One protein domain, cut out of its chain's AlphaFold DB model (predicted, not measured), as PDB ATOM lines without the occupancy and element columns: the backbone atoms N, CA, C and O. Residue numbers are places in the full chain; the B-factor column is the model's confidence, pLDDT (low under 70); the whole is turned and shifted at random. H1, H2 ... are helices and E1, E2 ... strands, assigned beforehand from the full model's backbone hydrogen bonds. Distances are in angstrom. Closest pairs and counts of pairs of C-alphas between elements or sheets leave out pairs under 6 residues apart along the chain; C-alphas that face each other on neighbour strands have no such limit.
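What this domain is: This is residues 6 to 64 of the 73 residues of an uncharacterized protein of Saprospirales bacterium (UniProt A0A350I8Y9). A strongly twisted three-stranded sheet has H1 beyond the last residues of E2, and H2 packs on H1 at a steep angle. The 59 printed residues hold E1, E2, H1, H2, E3 in that order; the sheet, E2 - E1 - E3, is antiparallel. The class is mixed, helices and strands; the whole is compact, radius of gyration of the C-alphas 11.0 A, spans 29 by 22 by 20 A.

Where its parts are: E1, residues 6 to 10, 12.2 A, begins at C-alpha 6 (-3.434, 33.974, -19.750). E2, 13 to 21, 19.9 A, bends by 73 degrees at residue 16. E3, 58 to 64, 15.5 A, ends at C-alpha 64 (-5.866, 30.612, -14.982). H1 is residues 25 to 31, 9.8 A; H2, 38 to 48, 15.3 A.

How they stand to each other: Within hydrogen-bond range are N 8 and O 18, 3.0 A, in the hairpin E1 and E2, and N 9 and O 59, 2.9 A, between antiparallel E1 and E3. H1 only grazes the sheet, with residues 27 to 31; H2 is not on it. H1 and H2 touch, closest C-alphas Leu 30 and Ala 38, 5.2 A, at a steep tilt of 54 degrees, opposite ways. In both, every O i to N i+4 pair is within range. E2, H1 H2, E3 form a split strand-helix-strand unit, two same-way strands with E1 between; its crossover is right-handed.

The domain as a whole: The farthest C-alphas, Asp 15 and Asp 35, are 30.6 A apart. The printed part has no cut, no link is long, and no printed residue is under 70 in pLDDT.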
ATOM      1  N   ILE A   6      -4.682  33.322 -20.148       94.12
ATOM      2  CA  ILE A   6      -3.434  33.974 -19.750       94.12
ATOM      3  C   ILE A   6      -3.809  35.369 -19.260       94.12
ATOM      4  O   ILE A   6      -4.474  36.112 -19.984       94.12
ATOM      5  N   LYS A   7      -3.403  35.731 -18.047       94.00
ATOM      6  CA  LYS A   7      -3.542  37.095 -17.536       94.00
ATOM      7  C   LYS A   7      -2.193  37.784 -17.557       94.00
ATOM      8  O   LYS A   7      -1.183  37.193 -17.175       94.00
ATOM      9  N   GLY A   8      -2.198  39.040 -17.964       93.88
ATOM     10  CA  GLY A   8      -0.989  39.837 -18.003       93.88
ATOM     11  C   GLY A   8      -1.266  41.317 -18.161       93.88
ATOM     12  O   GLY A   8      -2.407  41.774 -18.053       93.88
ATOM     13  N   ARG A   9      -0.203  42.046 -18.479       95.19
ATOM     14  CA  ARG A   9      -0.198  43.487 -18.720       95.19
ATOM     15  C   ARG A   9       0.449  43.799 -20.058       95.19
ATOM     16  O   ARG A   9       1.393  43.117 -20.453       95.19
ATOM     17  N   LEU A  10      -0.040  44.814 -20.764       94.06
ATOM     18  CA  LEU A  10       0.615  45.254 -21.998       94.06
ATOM     19  C   LEU A  10       2.001  45.827 -21.686       94.06
ATOM     20  O   LEU A  10       2.147  46.666 -20.806       94.06
ATOM     21  N   VAL A  11       3.005  45.444 -22.471       93.94
ATOM     22  CA  VAL A  11       4.376  45.973 -22.337       93.94
ATOM     23  C   VAL A  11       4.420  47.477 -22.626       93.94
ATOM     24  O   VAL A  11       5.147  48.227 -21.989       93.94
ATOM     25  N   VAL A  12       3.603  47.946 -23.574       93.12
ATOM     26  CA  VAL A  12       3.536  49.371 -23.949       93.12
ATOM     27  C   VAL A  12       2.807  50.241 -22.920       93.12
ATOM     28  O   VAL A  12       2.935  51.463 -22.960       93.12
ATOM     29  N   ASN A  13       2.011  49.629 -22.040       92.06
ATOM     30  CA  ASN A  13       1.296  50.304 -20.965       92.06
ATOM     31  C   ASN A  13       0.908  49.285 -19.882       92.06
ATOM     32  O   ASN A  13      -0.118  48.608 -19.996       92.06
ATOM     33  N   GLU A  14       1.718  49.205 -18.828       90.00
ATOM     34  CA  GLU A  14       1.550  48.199 -17.776       90.00
ATOM     35  C   GLU A  14       0.281  48.383 -16.926       90.00
ATOM     36  O   GLU A  14      -0.122  47.448 -16.236       90.00
ATOM     37  N   ASP A  15      -0.395  49.533 -17.003       93.19
ATOM     38  CA  ASP A  15      -1.674  49.753 -16.312       93.19
ATOM     39  C   ASP A  15      -2.845  49.026 -17.001       93.19
ATOM     40  O   ASP A  15      -3.939  48.902 -16.440       93.19
ATOM     41  N   VAL A  16      -2.639  48.533 -18.228       93.25
ATOM     42  CA  VAL A  16      -3.661  47.820 -18.997       93.25
ATOM     43  C   VAL A  16      -3.551  46.321 -18.755       93.25
ATOM     44  O   VAL A  16      -2.666  45.649 -19.286       93.25
ATOM     45  N   LEU A  17      -4.515  45.795 -18.000       93.56
ATOM     46  CA  LEU A  17      -4.703  44.360 -17.804       93.56
ATOM     47  C   LEU A  17      -5.314  43.710 -19.046       93.56
ATOM     48  O   LEU A  17      -6.295  44.202 -19.610       93.56
ATOM     49  N   VAL A  18      -4.767  42.562 -19.428       92.12
ATOM     50  CA  VAL A  18      -5.230  41.756 -20.558       92.12
ATOM     51  C   VAL A  18      -5.534  40.329 -20.120       92.12
ATOM     52  O   VAL A  18      -4.815  39.733 -19.317       92.12
ATOM     53  N   GLU A  19      -6.607  39.773 -20.679       93.56
ATOM     54  CA  GLU A  19      -6.926  38.350 -20.591       93.56
ATOM     55  C   GLU A  19      -6.908  37.759 -21.999       93.56
ATOM     56  O   GLU A  19      -7.710  38.152 -22.849       93.56
ATOM     57  N   VAL A  20      -6.019  36.799 -22.240       92.44
ATOM     58  CA  VAL A  20      -5.949  36.073 -23.509       92.44
ATOM     59  C   VAL A  20      -6.602  34.705 -23.325       92.44
ATOM     60  O   VAL A  20      -6.103  33.892 -22.542       92.44
ATOM     61  N   PRO A  21      -7.739  34.439 -23.982       92.94
ATOM     62  CA  PRO A  21      -8.460  33.182 -23.832       92.94
ATOM     63  C   PRO A  21      -7.741  32.001 -24.490       92.94
ATOM     64  O   PRO A  21      -7.260  32.091 -25.614       92.94
ATOM     65  N   LEU A  22      -7.736  30.864 -23.792       92.94
ATOM     66  CA  LEU A  22      -7.252  29.574 -24.282       92.94
ATOM     67  C   LEU A  22      -8.466  28.706 -24.627       92.94
ATOM     68  O   LEU A  22      -9.074  28.074 -23.760       92.94
ATOM     69  N   TYR A  23      -8.870  28.733 -25.896       89.12
ATOM     70  CA  TYR A  23     -10.164  28.191 -26.328       89.12
ATOM     71  C   TYR A  23     -10.215  26.673 -26.464       89.12
ATOM     72  O   TYR A  23     -11.300  26.090 -26.441       89.12
ATOM     73  N   ASN A  24      -9.067  26.027 -26.646       89.62
ATOM     74  CA  ASN A  24      -8.996  24.598 -26.891       89.62
ATOM     75  C   ASN A  24      -7.981  23.929 -25.959       89.62
ATOM     76  O   ASN A  24      -7.192  24.581 -25.274       89.62
ATOM     77  N   LYS A  25      -8.044  22.597 -25.914       91.44
ATOM     78  CA  LYS A  25      -7.178  21.795 -25.053       91.44
ATOM     79  C   LYS A  25      -5.699  21.928 -25.428       91.44
ATOM     80  O   LYS A  25      -4.873  22.012 -24.534       91.44
ATOM     81  N   GLU A  26      -5.384  22.006 -26.716       94.56
ATOM     82  CA  GLU A  26      -4.009  22.154 -27.207       94.56
ATOM     83  C   GLU A  26      -3.340  23.420 -26.655       94.56
ATOM     84  O   GLU A  26      -2.239  23.356 -26.123       94.56
ATOM     85  N   MET A  27      -4.039  24.556 -26.673       93.44
ATOM     86  CA  MET A  27      -3.554  25.812 -26.097       93.44
ATOM     87  C   MET A  27      -3.304  25.713 -24.592       93.44
ATOM     88  O   MET A  27      -2.347  26.287 -24.081       93.44
ATOM     89  N   VAL A  28      -4.164  24.989 -23.876       93.38
ATOM     90  CA  VAL A  28      -3.994  24.744 -22.438       93.38
ATOM     91  C   VAL A  28      -2.780  23.860 -22.183       93.38
ATOM     92  O   VAL A  28      -1.969  24.196 -21.324       93.38
ATOM     93  N   ASP A  29      -2.650  22.765 -22.932       93.88
ATOM     94  CA  ASP A  29      -1.551  21.808 -22.809       93.88
ATOM     95  C   ASP A  29      -0.203  22.494 -23.106       93.88
ATOM     96  O   ASP A  29       0.753  22.309 -22.355       93.88
ATOM     97  N   LEU A  30      -0.148  23.366 -24.120       94.06
ATOM     98  CA  LEU A  30       1.030  24.179 -24.434       94.06
ATOM     99  C   LEU A  30       1.329  25.227 -23.355       94.06
ATOM    100  O   LEU A  30       2.484  25.379 -22.967       94.06
ATOM    101  N   ALA A  31       0.310  25.915 -22.826       91.94
ATOM    102  CA  ALA A  31       0.494  26.946 -21.799       91.94
ATOM    103  C   ALA A  31       1.091  26.396 -20.494       91.94
ATOM    104  O   ALA A  31       1.802  27.114 -19.798       91.94
ATOM    105  N   VAL A  32       0.793  25.141 -20.147       91.62
ATOM    106  CA  VAL A  32       1.308  24.491 -18.928       91.62
ATOM    107  C   VAL A  32       2.525  23.600 -19.178       91.62
ATOM    108  O   VAL A  32       3.043  23.008 -18.225       91.62
ATOM    109  N   SER A  33       2.951  23.458 -20.434       91.50
ATOM    110  CA  SER A  33       4.098  22.630 -20.785       91.50
ATOM    111  C   SER A  33       5.399  23.278 -20.316       91.50
ATOM    112  O   SER A  33       5.551  24.497 -20.310       91.50
ATOM    113  N   LYS A  34       6.348  22.426 -19.926       88.31
ATOM    114  CA  LYS A  34       7.714  22.824 -19.567       88.31
ATOM    115  C   LYS A  34       8.699  22.639 -20.715       88.31
ATOM    116  O   LYS A  34       9.889  22.861 -20.514       88.31
ATOM    117  N   ASP A  35       8.219  22.165 -21.858       91.69
ATOM    118  CA  ASP A  35       9.062  21.872 -23.004       91.69
ATOM    119  C   ASP A  35       9.534  23.172 -23.659       91.69
ATOM    120  O   ASP A  35       8.748  24.100 -23.889       91.69
ATOM    121  N   ASP A  36      10.818  23.210 -24.007       84.62
ATOM    122  CA  ASP A  36      11.396  24.321 -24.752       84.62
ATOM    123  C   ASP A  36      10.682  24.446 -26.111       84.62
ATOM    124  O   ASP A  36      10.670  23.520 -26.923       84.62
ATOM    125  N   GLY A  37      10.050  25.600 -26.347       91.62
ATOM    126  CA  GLY A  37       9.297  25.904 -27.570       91.62
ATOM    127  C   GLY A  37       7.775  25.758 -27.464       91.62
ATOM    128  O   GLY A  37       7.073  26.221 -28.363       91.62
ATOM    129  N   ALA A  38       7.233  25.208 -26.370       93.50
ATOM    130  CA  ALA A  38       5.778  25.152 -26.176       93.50
ATOM    131  C   ALA A  38       5.148  26.555 -26.118       93.50
ATOM    132  O   ALA A  38       4.068  26.786 -26.664       93.50
ATOM    133  N   TRP A  39       5.862  27.518 -25.525       92.62
ATOM    134  CA  TRP A  39       5.450  28.920 -25.504       92.62
ATOM    135  C   TRP A  39       5.390  29.541 -26.902       92.62
ATOM    136  O   TRP A  39       4.414  30.214 -27.234       92.62
ATOM    137  N   ASP A  40       6.395  29.287 -27.743       94.62
ATOM    138  CA  ASP A  40       6.411  29.804 -29.111       94.62
ATOM    139  C   ASP A  40       5.260  29.215 -29.926       94.62
ATOM    140  O   ASP A  40       4.528  29.958 -30.573       94.62
ATOM    141  N   GLN A  41       5.033  27.903 -29.824       95.69
ATOM    142  CA  GLN A  41       3.907  27.236 -30.483       95.69
ATOM    143  C   GLN A  41       2.556  27.795 -30.027       95.69
ATOM    144  O   GLN A  41       1.667  28.017 -30.851       95.69
ATOM    145  N   LEU A  42       2.404  28.075 -28.730       95.25
ATOM    146  CA  LEU A  42       1.204  28.715 -28.207       95.25
ATOM    147  C   LEU A  42       1.001  30.109 -28.810       95.25
ATOM    148  O   LEU A  42      -0.111  30.438 -29.216       95.25
ATOM    149  N   CYS A  43       2.060  30.912 -28.898       94.56
ATOM    150  CA  CYS A  43       1.988  32.246 -29.487       94.56
ATOM    151  C   CYS A  43       1.603  32.187 -30.971       94.56
ATOM    152  O   CYS A  43       0.713  32.926 -31.384       94.56
ATOM    153  N   GLU A  44       2.173  31.260 -31.747       95.75
ATOM    154  CA  GLU A  44       1.780  31.039 -33.147       95.75
ATOM    155  C   GLU A  44       0.293  30.663 -33.274       95.75
ATOM    156  O   GLU A  44      -0.425  31.206 -34.120       95.75
ATOM    157  N   LEU A  45      -0.214  29.786 -32.401       94.50
ATOM    158  CA  LEU A  45      -1.633  29.423 -32.389       94.50
ATOM    159  C   LEU A  45      -2.530  30.612 -32.034       94.50
ATOM    160  O   LEU A  45      -3.571  30.800 -32.664       94.50
ATOM    161  N   ILE A  46      -2.134  31.430 -31.061       93.50
ATOM    162  CA  ILE A  46      -2.868  32.636 -30.662       93.50
ATOM    163  C   ILE A  46      -2.932  33.634 -31.829       93.50
ATOM    164  O   ILE A  46      -4.018  34.110 -32.169       93.50
ATOM    165  N   ILE A  47      -1.811  33.866 -32.519       94.06
ATOM    166  CA  ILE A  47      -1.753  34.714 -33.722       94.06
ATOM    167  C   ILE A  47      -2.659  34.164 -34.826       94.06
ATOM    168  O   ILE A  47      -3.412  34.919 -35.443       94.06
ATOM    169  N   SER A  48      -2.647  32.847 -35.054       92.62
ATOM    170  CA  SER A  48      -3.473  32.210 -36.091       92.62
ATOM    171  C   SER A  48      -4.981  32.406 -35.874       92.62
ATOM    172  O   SER A  48      -5.763  32.325 -36.820       92.62
ATOM    173  N   GLN A  49      -5.391  32.718 -34.639       88.25
ATOM    174  CA  GLN A  49      -6.771  33.032 -34.262       88.25
ATOM    175  C   GLN A  49      -7.101  34.532 -34.335       88.25
ATOM    176  O   GLN A  49      -8.199  34.937 -33.954       88.25
ATOM    177  N   GLY A  50      -6.181  35.360 -34.840       88.12
ATOM    178  CA  GLY A  50      -6.372  36.800 -35.021       88.12
ATOM    179  C   GLY A  50      -6.040  37.645 -33.790       88.12
ATOM    180  O   GLY A  50      -6.355  38.835 -33.773       88.12
ATOM    181  N   PHE A  51      -5.416  37.058 -32.768       88.44
ATOM    182  CA  PHE A  51      -4.890  37.805 -31.628       88.44
ATOM    183  C   PHE A  51      -3.490  38.351 -31.925       88.44
ATOM    184  O   PHE A  51      -2.836  37.982 -32.899       88.44
ATOM    185  N   ILE A  52      -3.033  39.253 -31.061       88.69
ATOM    186  CA  ILE A  52      -1.662  39.753 -31.103       88.69
ATOM    187  C   ILE A  52      -0.677  38.667 -30.662       88.69
ATOM    188  O   ILE A  52      -1.012  37.805 -29.847       88.69
ATOM    189  N   ASP A  53       0.556  38.757 -31.154       94.06
ATOM    190  CA  ASP A  53       1.659  37.966 -30.618       94.06
ATOM    191  C   ASP A  53       1.902  38.358 -29.157       94.06
ATOM    192  O   ASP A  53       2.075  39.536 -28.854       94.06
ATOM    193  N   LEU A  54       1.917  37.390 -28.245       93.25
ATOM    194  CA  LEU A  54       2.156  37.669 -26.829       93.25
ATOM    195  C   LEU A  54       3.624  38.013 -26.559       93.25
ATOM    196  O   LEU A  54       3.922  38.777 -25.636       93.25
ATOM    197  N   ARG A  55       4.544  37.478 -27.373       93.50
ATOM    198  CA  ARG A  55       5.991  37.642 -27.208       93.50
ATOM    199  C   ARG A  55       6.354  39.116 -27.337       93.50
ATOM    200  O   ARG A  55       6.131  39.740 -28.369       93.50
ATOM    201  N   GLY A  56       6.892  39.685 -26.261       90.50
ATOM    202  CA  GLY A  56       7.310  41.089 -26.221       90.50
ATOM    203  C   GLY A  56       6.173  42.118 -26.202       90.50
ATOM    204  O   GLY A  56       6.467  43.305 -26.101       90.50
ATOM    205  N   ASN A  57       4.902  41.701 -26.248       94.06
ATOM    206  CA  ASN A  57       3.752  42.609 -26.156       94.06
ATOM    207  C   ASN A  57       3.001  42.487 -24.829       94.06
ATOM    208  O   ASN A  57       2.326  43.440 -24.432       94.06
ATOM    209  N   ILE A  58       3.110  41.345 -24.141       93.56
ATOM    210  CA  ILE A  58       2.427  41.090 -22.870       93.56
ATOM    211  C   ILE A  58       3.416  40.568 -21.820       93.56
ATOM    212  O   ILE A  58       4.101  39.569 -22.032       93.56
ATOM    213  N   HIS A  59       3.444  41.221 -20.658       93.50
ATOM    214  CA  HIS A  59       4.012  40.677 -19.429       93.50
ATOM    215  C   HIS A  59       3.001  39.718 -18.810       93.50
ATOM    216  O   HIS A  59       1.938  40.145 -18.363       93.50
ATOM    217  N   VAL A  60       3.303  38.420 -18.815       93.06
ATOM    218  CA  VAL A  60       2.410  37.411 -18.237       93.06
ATOM    219  C   VAL A  60       2.532  37.441 -16.717       93.06
ATOM    220  O   VAL A  60       3.612  37.232 -16.176       93.06
ATOM    221  N   ASP A  61       1.412  37.676 -16.036       91.81
ATOM    222  CA  ASP A  61       1.345  37.669 -14.575       91.81
ATOM    223  C   ASP A  61       0.987  36.269 -14.055       91.81
ATOM    224  O   ASP A  61       1.556  35.792 -13.074       91.81
ATOM    225  N   GLN A  62       0.021  35.603 -14.701       92.50
ATOM    226  CA  GLN A  62      -0.461  34.288 -14.279       92.50
ATOM    227  C   GLN A  62      -1.235  33.547 -15.373       92.50
ATOM    228  O   GLN A  62      -1.825  34.146 -16.275       92.50
ATOM    229  N   LEU A  63      -1.317  32.226 -15.226       93.38
ATOM    230  CA  LEU A  63      -2.252  31.383 -15.964       93.38
ATOM    231  C   LEU A  63      -3.454  31.048 -15.085       93.38
ATOM    232  O   LEU A  63      -3.295  30.633 -13.942       93.38
ATOM    233  N   VAL A  64      -4.662  31.143 -15.627       93.50
ATOM    234  CA  VAL A  64      -5.866  30.612 -14.982       93.50
ATOM    235  C   VAL A  64      -6.307  29.396 -15.771       93.50
ATOM    236  O   VAL A  64      -6.786  29.546 -16.889       93.50
TER     237      VAL A  64